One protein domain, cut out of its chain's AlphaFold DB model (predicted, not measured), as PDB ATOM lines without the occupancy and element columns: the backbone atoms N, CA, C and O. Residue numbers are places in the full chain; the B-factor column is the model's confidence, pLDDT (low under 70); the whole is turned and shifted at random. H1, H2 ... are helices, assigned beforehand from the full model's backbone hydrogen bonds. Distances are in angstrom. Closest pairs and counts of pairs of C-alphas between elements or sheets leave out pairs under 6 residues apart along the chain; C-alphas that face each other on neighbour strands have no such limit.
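This is residues 130 to 200 of the 253 residues of the protein "39S ribosomal protein L35, mitochondriallike [Ceratitis capitata]" of Lepeophtheirus salmonis (UniProt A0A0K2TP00). The printed part has little regular structure: three short helices, H1, H2 and H3, gather loosely at one end, and a long loop between H2 and H3 reaches away from them and folds back. Residues 162 to 167 at its tip stand free. The 71 printed residues hold H1, H2 and H3 in that order and no named strand; the class is all helix, with 24 residues in named elements. The whole is loose, radius of gyration of the C-alphas 14.6 A, and only just flat, spanning 44 by 29 by 16 A.

H1, residues 131 to 140, runs 14.1 A from C-alpha 131 at (155.762, 131.655, 125.736). H2 is residues 142 to 148, 9.9 A. H3, residues 181 to 187, runs 10.1 A to C-alpha 187 at (138.748, 125.462, 132.872).

H1 and H2 meet only through their tight link, Asn 141. H1 and H3 are near each other, with 6 pairs of C-alphas within 10 A. H2 and H3 are apart. In H1, H2 and H3 every O i to N i+4 pair is within hydrogen-bond range.

The C-alphas farthest apart, of Arg 162 and Lys 189, are 45.0 A apart. The printed part has no cut. The link from H2 to H3 is long, 32 residues. pLDDT is under 70 at residues 130 to 131, 153 to 175 and 196 to 200.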
ATOM      1  N   ASP A 130     156.129 129.590 129.973       69.38
ATOM      2  CA  ASP A 130     156.868 129.500 128.719       69.38
ATOM      3  C   ASP A 130     155.985 130.053 127.588       69.38
ATOM      4  O   ASP A 130     154.903 129.532 127.296       69.38
ATOM      5  N   PHE A 131     156.430 131.124 126.928       69.19
ATOM      6  CA  PHE A 131     155.762 131.655 125.736       69.19
ATOM      7  C   PHE A 131     155.572 130.569 124.666       69.19
ATOM      8  O   PHE A 131     154.591 130.603 123.917       69.19
ATOM      9  N   ALA A 132     156.474 129.584 124.599       73.06
ATOM     10  CA  ALA A 132     156.327 128.442 123.708       73.06
ATOM     11  C   ALA A 132     155.126 127.567 124.088       73.06
ATOM     12  O   ALA A 132     154.406 127.134 123.193       73.06
ATOM     13  N   LEU A 133     154.853 127.372 125.383       75.69
ATOM     14  CA  LEU A 133     153.684 126.632 125.858       75.69
ATOM     15  C   LEU A 133     152.390 127.371 125.515       75.69
ATOM     16  O   LEU A 133     151.477 126.761 124.966       75.69
ATOM     17  N   TYR A 134     152.337 128.688 125.733       79.19
ATOM     18  CA  TYR A 134     151.201 129.512 125.304       79.19
ATOM     19  C   TYR A 134     150.977 129.438 123.788       79.19
ATOM     20  O   TYR A 134     149.861 129.215 123.316       79.19
ATOM     21  N   LYS A 135     152.049 129.584 123.003       80.44
ATOM     22  CA  LYS A 135     151.964 129.523 121.543       80.44
ATOM     23  C   LYS A 135     151.540 128.134 121.070       80.44
ATOM     24  O   LYS A 135     150.678 128.046 120.205       80.44
ATOM     25  N   ALA A 136     152.074 127.068 121.662       83.06
ATOM     26  CA  ALA A 136     151.694 125.692 121.358       83.06
ATOM     27  C   ALA A 136     150.231 125.409 121.722       83.06
ATOM     28  O   ALA A 136     149.513 124.808 120.928       83.06
ATOM     29  N   LEU A 137     149.774 125.880 122.884       84.88
ATOM     30  CA  LEU A 137     148.386 125.791 123.338       84.88
ATOM     31  C   LEU A 137     147.436 126.450 122.336       84.88
ATOM     32  O   LEU A 137     146.426 125.864 121.948       84.88
ATOM     33  N   LYS A 138     147.794 127.644 121.866       84.00
ATOM     34  CA  LYS A 138     147.041 128.358 120.839       84.00
ATOM     35  C   LYS A 138     147.057 127.615 119.507       84.00
ATOM     36  O   LYS A 138     145.994 127.367 118.958       84.00
ATOM     37  N   THR A 139     148.235 127.206 119.025       86.94
ATOM     38  CA  THR A 139     148.399 126.461 117.766       86.94
ATOM     39  C   THR A 139     147.567 125.176 117.753       86.94
ATOM     40  O   THR A 139     146.873 124.921 116.774       86.94
ATOM     41  N   LYS A 140     147.562 124.408 118.849       88.38
ATOM     42  CA  LYS A 140     146.756 123.181 118.987       88.38
ATOM     43  C   LYS A 140     145.251 123.449 118.959       88.38
ATOM     44  O   LYS A 140     144.494 122.633 118.448       88.38
ATOM     45  N   ASN A 141     144.823 124.591 119.490       89.88
ATOM     46  CA  ASN A 141     143.418 124.985 119.517       89.88
ATOM     47  C   ASN A 141     142.988 125.799 118.284       89.88
ATOM     48  O   ASN A 141     141.831 126.196 118.221       89.88
ATOM     49  N   MET A 142     143.856 126.029 117.289       87.38
ATOM     50  CA  MET A 142     143.539 126.882 116.132       87.38
ATOM     51  C   MET A 142     142.327 126.402 115.341       87.38
ATOM     52  O   MET A 142     141.462 127.213 115.026       87.38
ATOM     53  N   GLU A 143     142.231 125.104 115.048       86.19
ATOM     54  CA  GLU A 143     141.069 124.576 114.320       86.19
ATOM     55  C   GLU A 143     139.788 124.717 115.145       86.19
ATOM     56  O   GLU A 143     138.751 125.113 114.630       86.19
ATOM     57  N   ARG A 144     139.863 124.527 116.465       87.06
ATOM     58  CA  ARG A 144     138.706 124.731 117.348       87.06
ATOM     59  C   ARG A 144     138.300 126.195 117.446       87.06
ATOM     60  O   ARG A 144     137.115 126.491 117.480       87.06
ATOM     61  N   ILE A 145     139.266 127.110 117.450       86.50
ATOM     62  CA  ILE A 145     139.010 128.550 117.366       86.50
ATOM     63  C   ILE A 145     138.350 128.892 116.026       86.50
ATOM     64  O   ILE A 145     137.451 129.722 115.998       86.50
ATOM     65  N   ARG A 146     138.752 128.257 114.920       83.62
ATOM     66  CA  ARG A 146     138.106 128.468 113.614       83.62
ATOM     67  C   ARG A 146     136.660 127.971 113.594       83.62
ATOM     68  O   ARG A 146     135.822 128.645 113.008       83.62
ATOM     69  N   MET A 147     136.385 126.831 114.231       84.56
ATOM     70  CA  MET A 147     135.056 126.204 114.251       84.56
ATOM     71  C   MET A 147     134.098 126.849 115.262       84.56
ATOM     72  O   MET A 147     132.933 127.062 114.950       84.56
ATOM     73  N   HIS A 148     134.579 127.148 116.471       84.19
ATOM     74  CA  HIS A 148     133.748 127.558 117.611       84.19
ATOM     75  C   HIS A 148     134.079 128.955 118.145       84.19
ATOM     76  O   HIS A 148     133.392 129.463 119.028       84.19
ATOM     77  N   GLY A 149     135.164 129.575 117.679       81.00
ATOM     78  CA  GLY A 149     135.547 130.910 118.116       81.00
ATOM     79  C   GLY A 149     134.605 131.955 117.534       81.00
ATOM     80  O   GLY A 149     134.345 131.982 116.333       81.00
ATOM     81  N   ASN A 150     134.123 132.855 118.389       77.12
ATOM     82  CA  ASN A 150     133.292 133.962 117.946       77.12
ATOM     83  C   ASN A 150     134.089 134.867 116.991       77.12
ATOM     84  O   ASN A 150     135.102 135.429 117.396       77.12
ATOM     85  N   ASN A 151     133.636 135.030 115.747       74.56
ATOM     86  CA  ASN A 151     134.298 135.862 114.739       74.56
ATOM     87  C   ASN A 151     133.886 137.346 114.784       74.56
ATOM     88  O   ASN A 151     134.493 138.148 114.084       74.56
ATOM     89  N   VAL A 152     132.918 137.747 115.614       71.19
ATOM     90  CA  VAL A 152     132.484 139.154 115.753       71.19
ATOM     91  C   VAL A 152     133.656 140.059 116.141       71.19
ATOM     92  O   VAL A 152     133.856 141.124 115.567       71.19
ATOM     93  N   TYR A 153     134.499 139.590 117.062       67.19
ATOM     94  CA  TYR A 153     135.698 140.311 117.502       67.19
ATOM     95  C   TYR A 153     136.937 139.986 116.659       67.19
ATOM     96  O   TYR A 153     138.046 140.454 116.949       67.19
ATOM     97  N   ARG A 154     136.773 139.207 115.583       68.75
ATOM     98  CA  ARG A 154     137.821 138.948 114.600       68.75
ATOM     99  C   ARG A 154     137.885 140.125 113.639       68.75
ATOM    100  O   ARG A 154     137.423 140.081 112.506       68.75
ATOM    101  N   PHE A 155     138.481 141.213 114.113       58.38
ATOM    102  CA  PHE A 155     138.679 142.396 113.292       58.38
ATOM    103  C   PHE A 155     139.676 142.097 112.172       58.38
ATOM    104  O   PHE A 155     140.886 141.996 112.406       58.38
ATOM    105  N   ASN A 156     139.179 142.027 110.936       53.62
ATOM    106  CA  ASN A 156     140.034 142.098 109.761       53.62
ATOM    107  C   ASN A 156     140.774 143.439 109.842       53.62
ATOM    108  O   ASN A 156     140.150 144.500 109.787       53.62
ATOM    109  N   ARG A 157     142.100 143.433 110.018       50.38
ATOM    110  CA  ARG A 157     142.908 144.662 110.102       50.38
ATOM    111  C   ARG A 157     143.013 145.358 108.735       50.38
ATOM    112  O   ARG A 157     144.104 145.545 108.218       50.38
ATOM    113  N   TRP A 158     141.900 145.812 108.168       43.34
ATOM    114  CA  TRP A 158     141.900 146.776 107.071       43.34
ATOM    115  C   TRP A 158     141.899 148.170 107.685       43.34
ATOM    116  O   TRP A 158     140.858 148.791 107.901       43.34
ATOM    117  N   LYS A 159     143.092 148.672 108.009       40.53
ATOM    118  CA  LYS A 159     143.250 150.087 108.346       40.53
ATOM    119  C   LYS A 159     143.219 150.874 107.039       40.53
ATOM    120  O   LYS A 159     144.039 150.643 106.158       40.53
ATOM    121  N   ALA A 160     142.249 151.774 106.917       43.09
ATOM    122  CA  ALA A 160     141.988 152.574 105.729       43.09
ATOM    123  C   ALA A 160     143.225 153.356 105.252       43.09
ATOM    124  O   ALA A 160     143.443 154.472 105.702       43.09
ATOM    125  N   HIS A 161     144.008 152.824 104.311       42.03
ATOM    126  CA  HIS A 161     144.961 153.620 103.539       42.03
ATOM    127  C   HIS A 161     145.040 153.104 102.100       42.03
ATOM    128  O   HIS A 161     145.227 151.920 101.854       42.03
ATOM    129  N   ARG A 162     144.906 154.034 101.150       45.78
ATOM    130  CA  ARG A 162     144.823 153.845  99.689       45.78
ATOM    131  C   ARG A 162     146.111 153.315  99.022       45.78
ATOM    132  O   ARG A 162     146.365 153.625  97.864       45.78
ATOM    133  N   SER A 163     146.955 152.570  99.730       47.97
ATOM    134  CA  SER A 163     148.243 152.089  99.221       47.97
ATOM    135  C   SER A 163     148.329 150.570  99.347       47.97
ATOM    136  O   SER A 163     148.408 150.038 100.452       47.97
ATOM    137  N   ILE A 164     148.350 149.890  98.196       48.78
ATOM    138  CA  ILE A 164     148.519 148.431  98.062       48.78
ATOM    139  C   ILE A 164     149.842 147.948  98.696       48.78
ATOM    140  O   ILE A 164     149.932 146.804  99.128       48.78
ATOM    141  N   GLN A 165     150.840 148.827  98.827       50.47
ATOM    142  CA  GLN A 165     152.179 148.526  99.356       50.47
ATOM    143  C   GLN A 165     152.461 149.182 100.722       50.47
ATOM    144  O   GLN A 165     153.601 149.261 101.172       50.47
ATOM    145  N   SER A 166     151.432 149.701 101.389       55.16
ATOM    146  CA  SER A 166     151.551 150.324 102.706       55.16
ATOM    147  C   SER A 166     152.135 149.346 103.733       55.16
ATOM    148  O   SER A 166     151.723 148.192 103.780       55.16
ATOM    149  N   LYS A 167     152.985 149.812 104.664       48.94
ATOM    150  CA  LYS A 167     153.419 149.000 105.829       48.94
ATOM    151  C   LYS A 167     152.236 148.489 106.678       48.94
ATOM    152  O   LYS A 167     152.405 147.613 107.524       48.94
ATOM    153  N   TYR A 168     151.054 149.077 106.485       47.34
ATOM    154  CA  TYR A 168     149.796 148.699 107.122       47.34
ATOM    155  C   TYR A 168     149.012 147.620 106.350       47.34
ATOM    156  O   TYR A 168     148.106 147.044 106.939       47.34
ATOM    157  N   ASN A 169     149.404 147.276 105.114       52.84
ATOM    158  CA  ASN A 169     148.998 146.048 104.409       52.84
ATOM    159  C   ASN A 169     149.830 144.859 104.906       52.84
ATOM    160  O   ASN A 169     150.517 144.172 104.155       52.84
ATOM    161  N   THR A 170     149.825 144.652 106.220       49.00
ATOM    162  CA  THR A 170     150.392 143.430 106.790       49.00
ATOM    163  C   THR A 170     149.422 142.287 106.513       49.00
ATOM    164  O   THR A 170     148.216 142.461 106.675       49.00
ATOM    165  N   VAL A 171     149.948 141.130 106.101       52.91
ATOM    166  CA  VAL A 171     149.174 139.883 106.005       52.91
ATOM    167  C   VAL A 171     148.427 139.681 107.327       52.91
ATOM    168  O   VAL A 171     148.990 139.959 108.396       52.91
ATOM    169  N   GLU A 172     147.158 139.268 107.260       56.53
ATOM    170  CA  GLU A 172     146.348 138.976 108.445       56.53
ATOM    171  C   GLU A 172     147.174 138.101 109.395       56.53
ATOM    172  O   GLU A 172     147.774 137.109 108.981       56.53
ATOM    173  N   LYS A 173     147.272 138.487 110.675       56.03
ATOM    174  CA  LYS A 173     147.892 137.586 111.646       56.03
ATOM    175  C   LYS A 173     147.010 136.345 111.687       56.03
ATOM    176  O   LYS A 173     145.899 136.432 112.191       56.03
ATOM    177  N   GLU A 174     147.540 135.203 111.255       59.66
ATOM    178  CA  GLU A 174     146.848 133.899 111.237       59.66
ATOM    179  C   GLU A 174     146.241 133.494 112.591       59.66
ATOM    180  O   GLU A 174     145.450 132.564 112.681       59.66
ATOM    181  N   THR A 175     146.632 134.172 113.670       66.19
ATOM    182  CA  THR A 175     146.409 133.761 115.048       66.19
ATOM    183  C   THR A 175     145.427 134.709 115.748       66.19
ATOM    184  O   THR A 175     145.813 135.510 116.603       66.19
ATOM    185  N   TYR A 176     144.147 134.618 115.386       79.62
ATOM    186  CA  TYR A 176     143.036 135.220 116.138       79.62
ATOM    187  C   TYR A 176     142.854 134.525 117.501       79.62
ATOM    188  O   TYR A 176     143.105 133.326 117.622       79.62
ATOM    189  N   GLU A 177     142.461 135.276 118.531       79.06
ATOM    190  CA  GLU A 177     142.043 134.738 119.833       79.06
ATOM    191  C   GLU A 177     140.641 135.250 120.129       79.06
ATOM    192  O   GLU A 177     140.461 136.470 120.192       79.06
ATOM    193  N   PRO A 178     139.660 134.356 120.309       83.31
ATOM    194  CA  PRO A 178     138.337 134.779 120.709       83.31
ATOM    195  C   PRO A 178     138.388 135.326 122.143       83.31
ATOM    196  O   PRO A 178     139.189 134.857 122.963       83.31
ATOM    197  N   PRO A 179     137.557 136.324 122.476       81.88
ATOM    198  CA  PRO A 179     137.447 136.798 123.849       81.88
ATOM    199  C   PRO A 179     137.103 135.635 124.795       81.88
ATOM    200  O   PRO A 179     136.424 134.690 124.409       81.88
ATOM    201  N   GLY A 180     137.653 135.652 126.013       82.19
ATOM    202  CA  GLY A 180     137.485 134.563 126.989       82.19
ATOM    203  C   GLY A 180     138.322 133.297 126.731       82.19
ATOM    204  O   GLY A 180     138.368 132.426 127.597       82.19
ATOM    205  N   PHE A 181     139.059 133.201 125.613       86.00
ATOM    206  CA  PHE A 181     139.842 132.012 125.227       86.00
ATOM    207  C   PHE A 181     140.675 131.407 126.366       86.00
ATOM    208  O   PHE A 181     140.613 130.207 126.619       86.00
ATOM    209  N   LEU A 182     141.445 132.234 127.076       85.81
ATOM    210  CA  LEU A 182     142.332 131.771 128.142       85.81
ATOM    211  C   LEU A 182     141.587 131.174 129.342       85.81
ATOM    212  O   LEU A 182     142.110 130.255 129.966       85.81
ATOM    213  N   GLN A 183     140.398 131.687 129.665       85.00
ATOM    214  CA  GLN A 183     139.575 131.179 130.766       85.00
ATOM    215  C   GLN A 183     138.991 129.820 130.391       85.00
ATOM    216  O   GLN A 183     139.270 128.838 131.069       85.00
ATOM    217  N   VAL A 184     138.349 129.736 129.223       87.19
ATOM    218  CA  VAL A 184     137.794 128.485 128.683       87.19
ATOM    219  C   VAL A 184     138.861 127.394 128.615       87.19
ATOM    220  O   VAL A 184     138.624 126.255 129.003       87.19
ATOM    221  N   VAL A 185     140.060 127.731 128.141       89.25
ATOM    222  CA  VAL A 185     141.169 126.779 128.044       89.25
ATOM    223  C   VAL A 185     141.698 126.378 129.421       89.25
ATOM    224  O   VAL A 185     142.087 125.226 129.601       89.25
ATOM    225  N   LYS A 186     141.715 127.287 130.398       86.50
ATOM    226  CA  LYS A 186     142.105 126.968 131.777       86.50
ATOM    227  C   LYS A 186     141.111 125.995 132.416       86.50
ATOM    228  O   LYS A 186     141.542 124.994 132.987       86.50
ATOM    229  N   ASP A 187     139.819 126.260 132.269       89.75
ATOM    230  CA  ASP A 187     138.748 125.462 132.872       89.75
ATOM    231  C   ASP A 187     138.666 124.072 132.220       89.75
ATOM    232  O   ASP A 187     138.556 123.052 132.902       89.75
ATOM    233  N   ASN A 188     138.878 124.005 130.902       88.62
ATOM    234  CA  ASN A 188     138.869 122.774 130.110       88.62
ATOM    235  C   ASN A 188     140.259 122.125 129.946       88.62
ATOM    236  O   ASN A 188     140.534 121.472 128.933       88.62
ATOM    237  N   LYS A 189     141.165 122.303 130.917       88.81
ATOM    238  CA  LYS A 189     142.477 121.617 130.981       88.81
ATOM    239  C   LYS A 189     143.313 121.696 129.688       88.81
ATOM    240  O   LYS A 189     143.974 120.736 129.296       88.81
ATOM    241  N   GLY A 190     143.313 122.843 129.023       86.38
ATOM    242  CA  GLY A 190     144.133 123.109 127.841       86.38
ATOM    243  C   GLY A 190     143.395 123.025 126.502       86.38
ATOM    244  O   GLY A 190     144.006 123.248 125.451       86.38
ATOM    245  N   VAL A 191     142.094 122.741 126.515       89.62
ATOM    246  CA  VAL A 191     141.293 122.513 125.311       89.62
ATOM    247  C   VAL A 191     140.255 123.623 125.131       89.62
ATOM    248  O   VAL A 191     139.543 123.965 126.064       89.62
ATOM    249  N   PHE A 192     140.136 124.197 123.933       90.06
ATOM    250  CA  PHE A 192     139.118 125.215 123.659       90.06
ATOM    251  C   PHE A 192     137.766 124.562 123.331       90.06
ATOM    252  O   PHE A 192     137.594 123.997 122.248       90.06
ATOM    253  N   LEU A 193     136.835 124.624 124.284       87.50
ATOM    254  CA  LEU A 193     135.443 124.177 124.176       87.50
ATOM    255  C   LEU A 193     134.543 125.245 124.821       87.50
ATOM    256  O   LEU A 193     134.317 125.186 126.029       87.50
ATOM    257  N   PRO A 194     134.101 126.264 124.065       80.06
ATOM    258  CA  PRO A 194     133.241 127.305 124.619       80.06
ATOM    259  C   PRO A 194     131.878 126.711 125.005       80.06
ATOM    260  O   PRO A 194     131.268 125.998 124.205       80.06
ATOM    261  N   SER A 195     131.412 126.980 126.228       78.12
ATOM    262  CA  SER A 195     130.060 126.616 126.667       78.12
ATOM    263  C   SER A 195     129.019 127.525 125.999       78.12
ATOM    264  O   SER A 195     129.353 128.622 125.558       78.12
ATOM    265  N   GLU A 196     127.742 127.130 125.970       68.38
ATOM    266  CA  GLU A 196     126.638 128.007 125.527       68.38
ATOM    267  C   GLU A 196     126.607 129.333 126.304       68.38
ATOM    268  O   GLU A 196     126.273 130.371 125.747       68.38
ATOM    269  N   LYS A 197     127.049 129.324 127.567       60.69
ATOM    270  CA  LYS A 197     127.172 130.527 128.407       60.69
ATOM    271  C   LYS A 197     128.323 131.455 127.999       60.69
ATOM    272  O   LYS A 197     128.285 132.637 128.320       60.69
ATOM    273  N   ASP A 198     129.324 130.923 127.299       59.78
ATOM    274  CA  ASP A 198     130.496 131.663 126.810       59.78
ATOM    275  C   ASP A 198     130.297 132.162 125.370       59.78
ATOM    276  O   ASP A 198     131.145 132.879 124.824       59.78
ATOM    277  N   GLN A 199     129.181 131.785 124.733       60.75
ATOM    278  CA  GLN A 199     128.741 132.400 123.492       60.75
ATOM    279  C   GLN A 199     128.304 133.824 123.828       60.75
ATOM    280  O   GLN A 199     127.198 134.069 124.302       60.75
ATOM    281  N   PHE A 200     129.200 134.789 123.606       58.66
ATOM    282  CA  PHE A 200     128.800 136.194 123.560       58.66
ATOM    283  C   PHE A 200     127.588 136.309 122.627       58.66
ATOM    284  O   PHE A 200     127.582 135.621 121.597       58.66
TER     285      PHE A 200